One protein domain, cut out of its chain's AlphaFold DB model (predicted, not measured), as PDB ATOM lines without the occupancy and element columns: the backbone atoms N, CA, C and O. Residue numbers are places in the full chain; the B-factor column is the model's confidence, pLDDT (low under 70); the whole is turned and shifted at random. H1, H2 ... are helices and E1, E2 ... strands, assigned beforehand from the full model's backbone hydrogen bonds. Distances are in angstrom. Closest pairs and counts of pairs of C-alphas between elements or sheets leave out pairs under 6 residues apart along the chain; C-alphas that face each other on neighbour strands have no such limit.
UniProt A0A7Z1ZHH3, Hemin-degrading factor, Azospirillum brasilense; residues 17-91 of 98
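AT A GLANCE: This is residues 17 to 91 of the 98 residues of the protein "Hemin-degrading factor" of Azospirillum brasilense (UniProt A0A7Z1ZHH3). Two small three-stranded antiparallel sheets stand apart like two separate plates, joined by residues 35 to 40, and the second sheet, twisted, has one short helix, H1, over one face. The printed part has 75 residues, with named elements in the order E1, E2, E3, E4, E5, E6, H1; the sheets run E1 E2 E3 and E4 E5 E6, and the class is mostly strand. The whole is loose, with a radius of gyration of the C-alphas of 14.2 A and spans of 41 by 33 by 21 A.

IN THESE COORDINATES: E1, residues 17 to 19, begins at C-alpha 17 (-13.816, 16.283, 39.141) and is 6.4 A long. E2, residues 22 to 27, measures 15.3 A, and E3, residues 30 to 34, 13.0 A. E4, residues 41 to 47, measures 18.2 A; E5, residues 54 to 60, 18.7 A; E6, residues 66 to 71, 14.2 A. H1, residues 82 to 89, measures 10.2 A and ends at C-alpha 89 (-3.766, -4.470, 46.643).

HOW THE PARTS SIT: E1 E2 E3 is a meander, each strand the antiparallel neighbour of the one before, and so is E4 E5 E6. N 17 and O 24 are 2.9 A apart between E1 and E2, and N 25 and O 32 2.9 A between E2 and E3. E3 and E6 are only just apart, their closest C-alphas 8.4 A away. N 43 and O 58 are 2.9 A apart between E4 and E5, and N 70 and O 57 2.8 A between E5 and E6. H1 is on the second sheet at a height of 9.4 A, over E5 and slantwise to the strands, at 39 degrees to E5 on the local plane; the closest C-alphas of E5 and H1, Thr 55 and Arg 85, are 6.9 A apart. In H1 every O i to N i+4 pair is within hydrogen-bond range.

THE WHOLE: The C-alphas of His 20 and Asp 50, the two farthest apart, are 42.6 A from each other. The printed part has no cut and no long link. Its mean pLDDT is 96.1, and no printed residue is under 70.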
ATOM      1  N   ALA A  17     -12.460  15.837  39.444       97.12
ATOM      2  CA  ALA A  17     -13.816  16.283  39.141       97.12
ATOM      3  C   ALA A  17     -14.502  15.369  38.122       97.12
ATOM      4  O   ALA A  17     -13.906  15.035  37.099       97.12
ATOM      5  N   ASP A  18     -15.783  15.088  38.339       96.69
ATOM      6  CA  ASP A  18     -16.633  14.388  37.377       96.69
ATOM      7  C   ASP A  18     -17.566  15.377  36.689       96.69
ATOM      8  O   ASP A  18     -18.240  16.185  37.334       96.69
ATOM      9  N   SER A  19     -17.584  15.352  35.360       94.94
ATOM     10  CA  SER A  19     -18.373  16.300  34.580       94.94
ATOM     11  C   SER A  19     -18.750  15.712  33.229       94.94
ATOM     12  O   SER A  19     -17.889  15.304  32.455       94.94
ATOM     13  N   HIS A  20     -20.053  15.679  32.936       93.31
ATOM     14  CA  HIS A  20     -20.590  15.360  31.607       93.31
ATOM     15  C   HIS A  20     -20.083  14.012  31.039       93.31
ATOM     16  O   HIS A  20     -19.841  13.885  29.838       93.31
ATOM     17  N   GLY A  21     -19.919  13.002  31.903       93.75
ATOM     18  CA  GLY A  21     -19.443  11.665  31.520       93.75
ATOM     19  C   GLY A  21     -17.922  11.532  31.387       93.75
ATOM     20  O   GLY A  21     -17.453  10.580  30.763       93.75
ATOM     21  N   TRP A  22     -17.166  12.482  31.941       97.56
ATOM     22  CA  TRP A  22     -15.709  12.444  32.023       97.56
ATOM     23  C   TRP A  22     -15.248  12.477  33.476       97.56
ATOM     24  O   TRP A  22     -15.692  13.346  34.231       97.56
ATOM     25  N   PHE A  23     -14.299  11.603  33.800       98.00
ATOM     26  CA  PHE A  23     -13.449  11.705  34.978       98.00
ATOM     27  C   PHE A  23     -12.289  12.643  34.663       98.00
ATOM     28  O   PHE A  23     -11.640  12.518  33.617       98.00
ATOM     29  N   ASN A  24     -12.010  13.590  35.555       98.38
ATOM     30  CA  ASN A  24     -11.008  14.616  35.305       98.38
ATOM     31  C   ASN A  24     -10.026  14.761  36.458       98.38
ATOM     32  O   ASN A  24     -10.415  14.759  37.624       98.38
ATOM     33  N   ILE A  25      -8.769  15.014  36.103       98.38
ATOM     34  CA  ILE A  25      -7.790  15.666  36.975       98.38
ATOM     35  C   ILE A  25      -7.582  17.060  36.404       98.38
ATOM     36  O   ILE A  25      -7.313  17.184  35.214       98.38
ATOM     37  N   LEU A  26      -7.741  18.093  37.226       98.00
ATOM     38  CA  LEU A  26      -7.690  19.499  36.818       98.00
ATOM     39  C   LEU A  26      -6.691  20.271  37.684       98.00
ATOM     40  O   LEU A  26      -7.042  21.281  38.309       98.00
ATOM     41  N   ASP A  27      -5.469  19.753  37.766       98.19
ATOM     42  CA  ASP A  27      -4.371  20.387  38.487       98.19
ATOM     43  C   ASP A  27      -3.731  21.496  37.627       98.19
ATOM     44  O   ASP A  27      -3.808  21.447  36.395       98.19
ATOM     45  N   PRO A  28      -3.073  22.502  38.237       96.88
ATOM     46  CA  PRO A  28      -2.470  23.611  37.488       96.88
ATOM     47  C   PRO A  28      -1.475  23.164  36.407       96.88
ATOM     48  O   PRO A  28      -1.489  23.699  35.303       96.88
ATOM     49  N   ASP A  29      -0.669  22.144  36.712       95.69
ATOM     50  CA  ASP A  29       0.403  21.651  35.836       95.69
ATOM     51  C   ASP A  29       0.047  20.329  35.135       95.69
ATOM     52  O   ASP A  29       0.857  19.772  34.389       95.69
ATOM     53  N   PHE A  30      -1.148  19.782  35.388       97.94
ATOM     54  CA  PHE A  30      -1.578  18.516  34.804       97.94
ATOM     55  C   PHE A  30      -3.094  18.426  34.682       97.94
ATOM     56  O   PHE A  30      -3.825  18.498  35.667       97.94
ATOM     57  N   ASN A  31      -3.549  18.204  33.452       97.88
ATOM     58  CA  ASN A  31      -4.945  17.926  33.167       97.88
ATOM     59  C   ASN A  31      -5.071  16.531  32.546       97.88
ATOM     60  O   ASN A  31      -4.366  16.207  31.588       97.88
ATOM     61  N   LEU A  32      -5.974  15.722  33.095       98.25
ATOM     62  CA  LEU A  32      -6.396  14.440  32.540       98.25
ATOM     63  C   LEU A  32      -7.896  14.508  32.298       98.25
ATOM     64  O   LEU A  32      -8.638  14.905  33.190       98.25
ATOM     65  N   HIS A  33      -8.327  14.051  31.129       98.06
ATOM     66  CA  HIS A  33      -9.733  13.841  30.810       98.06
ATOM     67  C   HIS A  33      -9.889  12.395  30.356       98.06
ATOM     68  O   HIS A  33      -9.404  12.016  29.290       98.06
ATOM     69  N   LEU A  34     -10.526  11.576  31.186       98.06
ATOM     70  CA  LEU A  34     -10.760  10.164  30.927       98.06
ATOM     71  C   LEU A  34     -12.255   9.926  30.734       98.06
ATOM     72  O   LEU A  34     -13.064  10.231  31.607       98.06
ATOM     73  N   ARG A  35     -12.628   9.360  29.584       97.25
ATOM     74  CA  ARG A  35     -14.005   8.934  29.340       97.25
ATOM     75  C   ARG A  35     -14.181   7.518  29.858       97.25
ATOM     76  O   ARG A  35     -13.884   6.564  29.145       97.25
ATOM     77  N   GLU A  36     -14.657   7.383  31.088       95.50
ATOM     78  CA  GLU A  36     -14.764   6.082  31.762       95.50
ATOM     79  C   GLU A  36     -15.637   5.087  30.993       95.50
ATOM     80  O   GLU A  36     -15.317   3.908  30.939       95.50
ATOM     81  N   SER A  37     -16.670   5.562  30.285       96.88
ATOM     82  CA  SER A  37     -17.518   4.709  29.441       96.88
ATOM     83  C   SER A  37     -16.779   4.038  28.272       96.88
ATOM     84  O   SER A  37     -17.366   3.206  27.587       96.88
ATOM     85  N   GLY A  38     -15.548   4.460  27.968       96.88
ATOM     86  CA  GLY A  38     -14.681   3.837  26.967       96.88
ATOM     87  C   GLY A  38     -13.745   2.767  27.533       96.88
ATOM     88  O   GLY A  38     -13.052   2.116  26.758       96.88
ATOM     89  N   VAL A  39     -13.704   2.588  28.857       97.62
ATOM     90  CA  VAL A  39     -12.918   1.543  29.517       97.62
ATOM     91  C   VAL A  39     -13.780   0.288  29.616       97.62
ATOM     92  O   VAL A  39     -14.828   0.300  30.256       97.62
ATOM     93  N   ALA A  40     -13.345  -0.786  28.963       97.81
ATOM     94  CA  ALA A  40     -14.007  -2.085  29.019       97.81
ATOM     95  C   ALA A  40     -13.452  -2.953  30.154       97.81
ATOM     96  O   ALA A  40     -14.209  -3.666  30.807       97.81
ATOM     97  N   GLU A  41     -12.143  -2.870  30.408       96.56
ATOM     98  CA  GLU A  41     -11.463  -3.707  31.395       96.56
ATOM     99  C   GLU A  41     -10.439  -2.902  32.204       96.56
ATOM    100  O   GLU A  41      -9.808  -1.970  31.699       96.56
ATOM    101  N   ALA A  42     -10.249  -3.291  33.466       96.06
ATOM    102  CA  ALA A  42      -9.233  -2.739  34.352       96.06
ATOM    103  C   ALA A  42      -8.433  -3.878  34.987       96.06
ATOM    104  O   ALA A  42      -8.983  -4.721  35.695       96.06
ATOM    105  N   TRP A  43      -7.125  -3.884  34.755       95.94
ATOM    106  CA  TRP A  43      -6.236  -4.964  35.169       95.94
ATOM    107  C   TRP A  43      -5.227  -4.485  36.201       95.94
ATOM    108  O   TRP A  43      -4.590  -3.448  36.023       95.94
ATOM    109  N   ARG A  44      -5.017  -5.284  37.251       96.19
ATOM    110  CA  ARG A  44      -3.851  -5.156  38.131       96.19
ATOM    111  C   ARG A  44      -2.742  -6.063  37.609       96.19
ATOM    112  O   ARG A  44      -2.835  -7.282  37.739       96.19
ATOM    113  N   VAL A  45      -1.680  -5.479  37.065       95.62
ATOM    114  CA  VAL A  45      -0.584  -6.226  36.431       95.62
ATOM    115  C   VAL A  45       0.674  -6.117  37.284       95.62
ATOM    116  O   VAL A  45       1.176  -5.020  37.511       95.62
ATOM    117  N   VAL A  46       1.201  -7.252  37.748       95.38
ATOM    118  CA  VAL A  46       2.461  -7.314  38.506       95.38
ATOM    119  C   VAL A  46       3.575  -7.768  37.573       95.38
ATOM    120  O   VAL A  46       3.546  -8.887  37.063       95.38
ATOM    121  N   LYS A  47       4.562  -6.901  37.349       94.31
ATOM    122  CA  LYS A  47       5.687  -7.144  36.441       94.31
ATOM    123  C   LYS A  47       6.975  -7.331  37.247       94.31
ATOM    124  O   LYS A  47       7.295  -6.452  38.051       94.31
ATOM    125  N   PRO A  48       7.718  -8.438  37.068       94.75
ATOM    126  CA  PRO A  48       9.032  -8.579  37.682       94.75
ATOM    127  C   PRO A  48      10.005  -7.562  37.071       94.75
ATOM    128  O   PRO A  48       9.991  -7.331  35.861       94.75
ATOM    129  N   THR A  49      10.844  -6.954  37.905       92.94
ATOM    130  CA  THR A  49      11.942  -6.071  37.485       92.94
ATOM    131  C   THR A  49      13.174  -6.350  38.346       92.94
ATOM    132  O   THR A  49      13.050  -6.986  39.396       92.94
ATOM    133  N   ASP A  50      14.341  -5.852  37.936       92.94
ATOM    134  CA  ASP A  50      15.590  -5.999  38.703       92.94
ATOM    135  C   ASP A  50      15.501  -5.362  40.103       92.94
ATOM    136  O   ASP A  50      16.111  -5.850  41.052       92.94
ATOM    137  N   ASP A  51      14.669  -4.325  40.253       91.81
ATOM    138  CA  ASP A  51      14.438  -3.598  41.510       91.81
ATOM    139  C   ASP A  51      13.303  -4.216  42.361       91.81
ATOM    140  O   ASP A  51      12.832  -3.617  43.333       91.81
ATOM    141  N   GLY A  52      12.818  -5.403  41.980       92.81
ATOM    142  CA  GLY A  52      11.651  -6.069  42.560       92.81
ATOM    143  C   GLY A  52      10.372  -5.910  41.724       92.81
ATOM    144  O   GLY A  52      10.380  -5.284  40.662       92.81
ATOM    145  N   PRO A  53       9.248  -6.512  42.151       94.38
ATOM    146  CA  PRO A  53       7.994  -6.427  41.411       94.38
ATOM    147  C   PRO A  53       7.440  -4.996  41.398       94.38
ATOM    148  O   PRO A  53       7.445  -4.303  42.417       94.38
ATOM    149  N   VAL A  54       6.922  -4.582  40.241       95.88
ATOM    150  CA  VAL A  54       6.230  -3.305  40.035       95.88
ATOM    151  C   VAL A  54       4.811  -3.579  39.555       95.88
ATOM    152  O   VAL A  54       4.603  -4.367  38.632       95.88
ATOM    153  N   THR A  55       3.842  -2.897  40.152       96.94
ATOM    154  CA  THR A  55       2.418  -3.057  39.870       96.94
ATOM    155  C   THR A  55       1.897  -1.877  39.060       96.94
ATOM    156  O   THR A  55       2.058  -0.722  39.464       96.94
ATOM    157  N   SER A  56       1.234  -2.161  37.939       97.50
ATOM    158  CA  SER A  56       0.382  -1.200  37.234       97.50
ATOM    159  C   SER A  56      -1.094  -1.490  37.444       97.50
ATOM    160  O   SER A  56      -1.501  -2.638  37.630       97.50
ATOM    161  N   VAL A  57      -1.889  -0.429  37.323       97.88
ATOM    162  CA  VAL A  57      -3.292  -0.533  36.916       97.88
ATOM    163  C   VAL A  57      -3.378  -0.150  35.447       97.88
ATOM    164  O   VAL A  57      -2.922   0.930  35.073       97.88
ATOM    165  N   GLU A  58      -3.927  -1.027  34.616       97.81
ATOM    166  CA  GLU A  58      -4.019  -0.838  33.167       97.81
ATOM    167  C   GLU A  58      -5.491  -0.823  32.751       97.81
ATOM    168  O   GLU A  58      -6.234  -1.757  33.048       97.81
ATOM    169  N   LEU A  59      -5.918   0.267  32.110       98.19
ATOM    170  CA  LEU A  59      -7.277   0.457  31.609       98.19
ATOM    171  C   LEU A  59      -7.290   0.165  30.111       98.19
ATOM    172  O   LEU A  59      -6.540   0.802  29.362       98.19
ATOM    173  N   LEU A  60      -8.129  -0.775  29.682       98.06
ATOM    174  CA  LEU A  60      -8.223  -1.230  28.297       98.06
ATOM    175  C   LEU A  60      -9.591  -0.895  27.700       98.06
ATOM    176  O   LEU A  60     -10.608  -0.932  28.396       98.06
ATOM    177  N   ASP A  61      -9.618  -0.560  26.413       98.00
ATOM    178  CA  ASP A  61     -10.852  -0.436  25.637       98.00
ATOM    179  C   ASP A  61     -11.383  -1.815  25.199       98.00
ATOM    180  O   ASP A  61     -10.743  -2.847  25.400       98.00
ATOM    181  N   ALA A  62     -12.567  -1.846  24.580       97.94
ATOM    182  CA  ALA A  62     -13.208  -3.090  24.137       97.94
ATOM    183  C   ALA A  62     -12.437  -3.846  23.032       97.94
ATOM    184  O   ALA A  62     -12.753  -4.997  22.744       97.94
ATOM    185  N   GLY A  63     -11.460  -3.203  22.390       97.44
ATOM    186  CA  GLY A  63     -10.543  -3.822  21.434       97.44
ATOM    187  C   GLY A  63      -9.234  -4.300  22.069       97.44
ATOM    188  O   GLY A  63      -8.343  -4.736  21.341       97.44
ATOM    189  N   GLY A  64      -9.090  -4.196  23.396       96.12
ATOM    190  CA  GLY A  64      -7.855  -4.496  24.123       96.12
ATOM    191  C   GLY A  64      -6.790  -3.398  24.019       96.12
ATOM    192  O   GLY A  64      -5.656  -3.594  24.458       96.12
ATOM    193  N   GLY A  65      -7.118  -2.242  23.436       97.31
ATOM    194  CA  GLY A  65      -6.217  -1.100  23.334       97.31
ATOM    195  C   GLY A  65      -6.027  -0.401  24.679       97.31
ATOM    196  O   GLY A  65      -6.971  -0.219  25.444       97.31
ATOM    197  N   THR A  66      -4.801   0.024  24.991       97.44
ATOM    198  CA  THR A  66      -4.509   0.714  26.256       97.44
ATOM    199  C   THR A  66      -5.045   2.146  26.259       97.44
ATOM    200  O   THR A  66      -4.532   3.014  25.547       97.44
ATOM    201  N   VAL A  67      -6.000   2.426  27.146       98.19
ATOM    202  CA  VAL A  67      -6.525   3.772  27.410       98.19
ATOM    203  C   VAL A  67      -5.563   4.546  28.315       98.19
ATOM    204  O   VAL A  67      -5.105   5.640  27.968       98.19
ATOM    205  N   ALA A  68      -5.204   3.968  29.464       98.25
ATOM    206  CA  ALA A  68      -4.279   4.563  30.426       98.25
ATOM    207  C   ALA A  68      -3.580   3.494  31.274       98.25
ATOM    208  O   ALA A  68      -4.108   2.404  31.482       98.25
ATOM    209  N   MET A  69      -2.402   3.832  31.796       98.12
ATOM    210  CA  MET A  69      -1.694   3.025  32.788       98.12
ATOM    211  C   MET A  69      -1.304   3.905  33.970       98.12
ATOM    212  O   MET A  69      -0.828   5.025  33.774       98.12
ATOM    213  N   LEU A  70      -1.484   3.388  35.181       97.94
ATOM    214  CA  LEU A  70      -1.154   4.065  36.428       97.94
ATOM    215  C   LEU A  70      -0.096   3.263  37.186       97.94
ATOM    216  O   LEU A  70      -0.170   2.037  37.256       97.94
ATOM    217  N   PHE A  71       0.867   3.978  37.765       97.50
ATOM    218  CA  PHE A  71       1.972   3.422  38.542       97.50
ATOM    219  C   PHE A  71       2.249   4.300  39.762       97.50
ATOM    220  O   PHE A  71       2.111   5.523  39.699       97.50
ATOM    221  N   GLY A  72       2.746   3.691  40.837       96.56
ATOM    222  CA  GLY A  72       3.380   4.423  41.927       96.56
ATOM    223  C   GLY A  72       4.665   5.091  41.437       96.56
ATOM    224  O   GLY A  72       5.487   4.462  40.767       96.56
ATOM    225  N   ALA A  73       4.849   6.368  41.768       95.25
ATOM    226  CA  ALA A  73       6.042   7.107  41.365       95.25
ATOM    227  C   ALA A  73       7.311   6.437  41.920       95.25
ATOM    228  O   ALA A  73       7.381   6.085  43.093       95.25
ATOM    229  N   ARG A  74       8.361   6.288  41.115       93.50
ATOM    230  CA  ARG A  74       9.646   5.760  41.594       93.50
ATOM    231  C   ARG A  74      10.805   6.305  40.776       93.50
ATOM    232  O   ARG A  74      10.619   6.749  39.644       93.50
ATOM    233  N   LYS A  75      12.003   6.257  41.352       89.25
ATOM    234  CA  LYS A  75      13.258   6.511  40.633       89.25
ATOM    235  C   LYS A  75      13.854   5.178  40.150       89.25
ATOM    236  O   LYS A  75      13.543   4.146  40.743       89.25
ATOM    237  N   PRO A  76      14.699   5.173  39.105       88.69
ATOM    238  CA  PRO A  76      15.453   3.977  38.719       88.69
ATOM    239  C   PRO A  76      16.290   3.436  39.887       88.69
ATOM    240  O   PRO A  76      16.830   4.234  40.659       88.69
ATOM    241  N   GLY A  77      16.397   2.112  40.022       92.00
ATOM    242  CA  GLY A  77      17.149   1.487  41.114       92.00
ATOM    243  C   GLY A  77      16.402   1.447  42.449       92.00
ATOM    244  O   GLY A  77      16.991   1.085  43.464       92.00
ATOM    245  N   GLN A  78      15.141   1.895  42.486       93.94
ATOM    246  CA  GLN A  78      14.328   1.937  43.700       93.94
ATOM    247  C   GLN A  78      13.100   1.034  43.561       93.94
ATOM    248  O   GLN A  78      12.451   1.049  42.502       93.94
ATOM    249  N   PRO A  79      12.742   0.302  44.633       94.62
ATOM    250  CA  PRO A  79      11.540  -0.511  44.639       94.62
ATOM    251  C   PRO A  79      10.286   0.366  44.537       94.62
ATOM    252  O   PRO A  79      10.292   1.571  44.798       94.62
ATOM    253  N   GLU A  80       9.182  -0.269  44.158       96.19
ATOM    254  CA  GLU A  80       7.852   0.335  44.185       96.19
ATOM    255  C   GLU A  80       7.482   0.859  45.588       96.19
ATOM    256  O   GLU A  80       7.784   0.220  46.599       96.19
ATOM    257  N   GLN A  81       6.775   1.995  45.635       96.19
ATOM    258  CA  GLN A  81       6.252   2.573  46.877       96.19
ATOM    259  C   GLN A  81       5.282   1.614  47.582       96.19
ATOM    260  O   GLN A  81       4.343   1.096  46.971       96.19
ATOM    261  N   ALA A  82       5.475   1.420  48.886       95.81
ATOM    262  CA  ALA A  82       4.663   0.502  49.679       95.81
ATOM    263  C   ALA A  82       3.191   0.939  49.745       95.81
ATOM    264  O   ALA A  82       2.297   0.099  49.677       95.81
ATOM    265  N   GLU A  83       2.937   2.244  49.819       96.75
ATOM    266  CA  GLU A  83       1.600   2.836  49.858       96.75
ATOM    267  C   GLU A  83       0.846   2.594  48.550       96.75
ATOM    268  O   GLU A  83      -0.328   2.229  48.574       96.75
ATOM    269  N   TRP A  84       1.532   2.726  47.408       97.00
ATOM    270  CA  TRP A  84       0.958   2.380  46.107       97.00
ATOM    271  C   TRP A  84       0.585   0.900  46.056       97.00
ATOM    272  O   TRP A  84      -0.550   0.574  45.720       97.00
ATOM    273  N   ARG A  85       1.506   0.012  46.454       95.69
ATOM    274  CA  ARG A  85       1.260  -1.435  46.491       95.69
ATOM    275  C   ARG A  85       0.067  -1.793  47.372       95.69
ATOM    276  O   ARG A  85      -0.756  -2.615  46.979       95.69
ATOM    277  N   ALA A  86      -0.024  -1.187  48.553       96.19
ATOM    278  CA  ALA A  86      -1.136  -1.397  49.469       96.19
ATOM    279  C   ALA A  86      -2.461  -0.944  48.840       96.19
ATOM    280  O   ALA A  86      -3.430  -1.696  48.882       96.19
ATOM    281  N   LEU A  87      -2.477   0.232  48.199       96.12
ATOM    282  CA  LEU A  87      -3.656   0.781  47.531       96.12
ATOM    283  C   LEU A  87      -4.148  -0.122  46.393       96.12
ATOM    284  O   LEU A  87      -5.307  -0.518  46.383       96.12
ATOM    285  N   VAL A  88      -3.284  -0.505  45.450       95.88
ATOM    286  CA  VAL A  88      -3.708  -1.392  44.348       95.88
ATOM    287  C   VAL A  88      -4.002  -2.816  44.823       95.88
ATOM    288  O   VAL A  88      -4.744  -3.556  44.175       95.88
ATOM    289  N   GLY A  89      -3.456  -3.210  45.975       94.12
ATOM    290  CA  GLY A  89      -3.766  -4.470  46.643       94.12
ATOM    291  C   GLY A  89      -5.225  -4.579  47.091       94.12
ATOM    292  O   GLY A  89      -5.729  -5.696  47.181       94.12
ATOM    293  N   THR A  90      -5.921  -3.457  47.311       94.56
ATOM    294  CA  THR A  90      -7.349  -3.460  47.678       94.56
ATOM    295  C   THR A  90      -8.282  -3.633  46.484       94.56
ATOM    296  O   THR A  90      -9.489  -3.764  46.681       94.56
ATOM    297  N   MET A  91      -7.767  -3.601  45.249       91.75
ATOM    298  CA  MET A  91      -8.584  -3.849  44.064       91.75
ATOM    299  C   MET A  91      -9.081  -5.294  44.079       91.75
ATOM    300  O   MET A  91      -8.288  -6.238  44.100       91.75
TER     301      MET A  91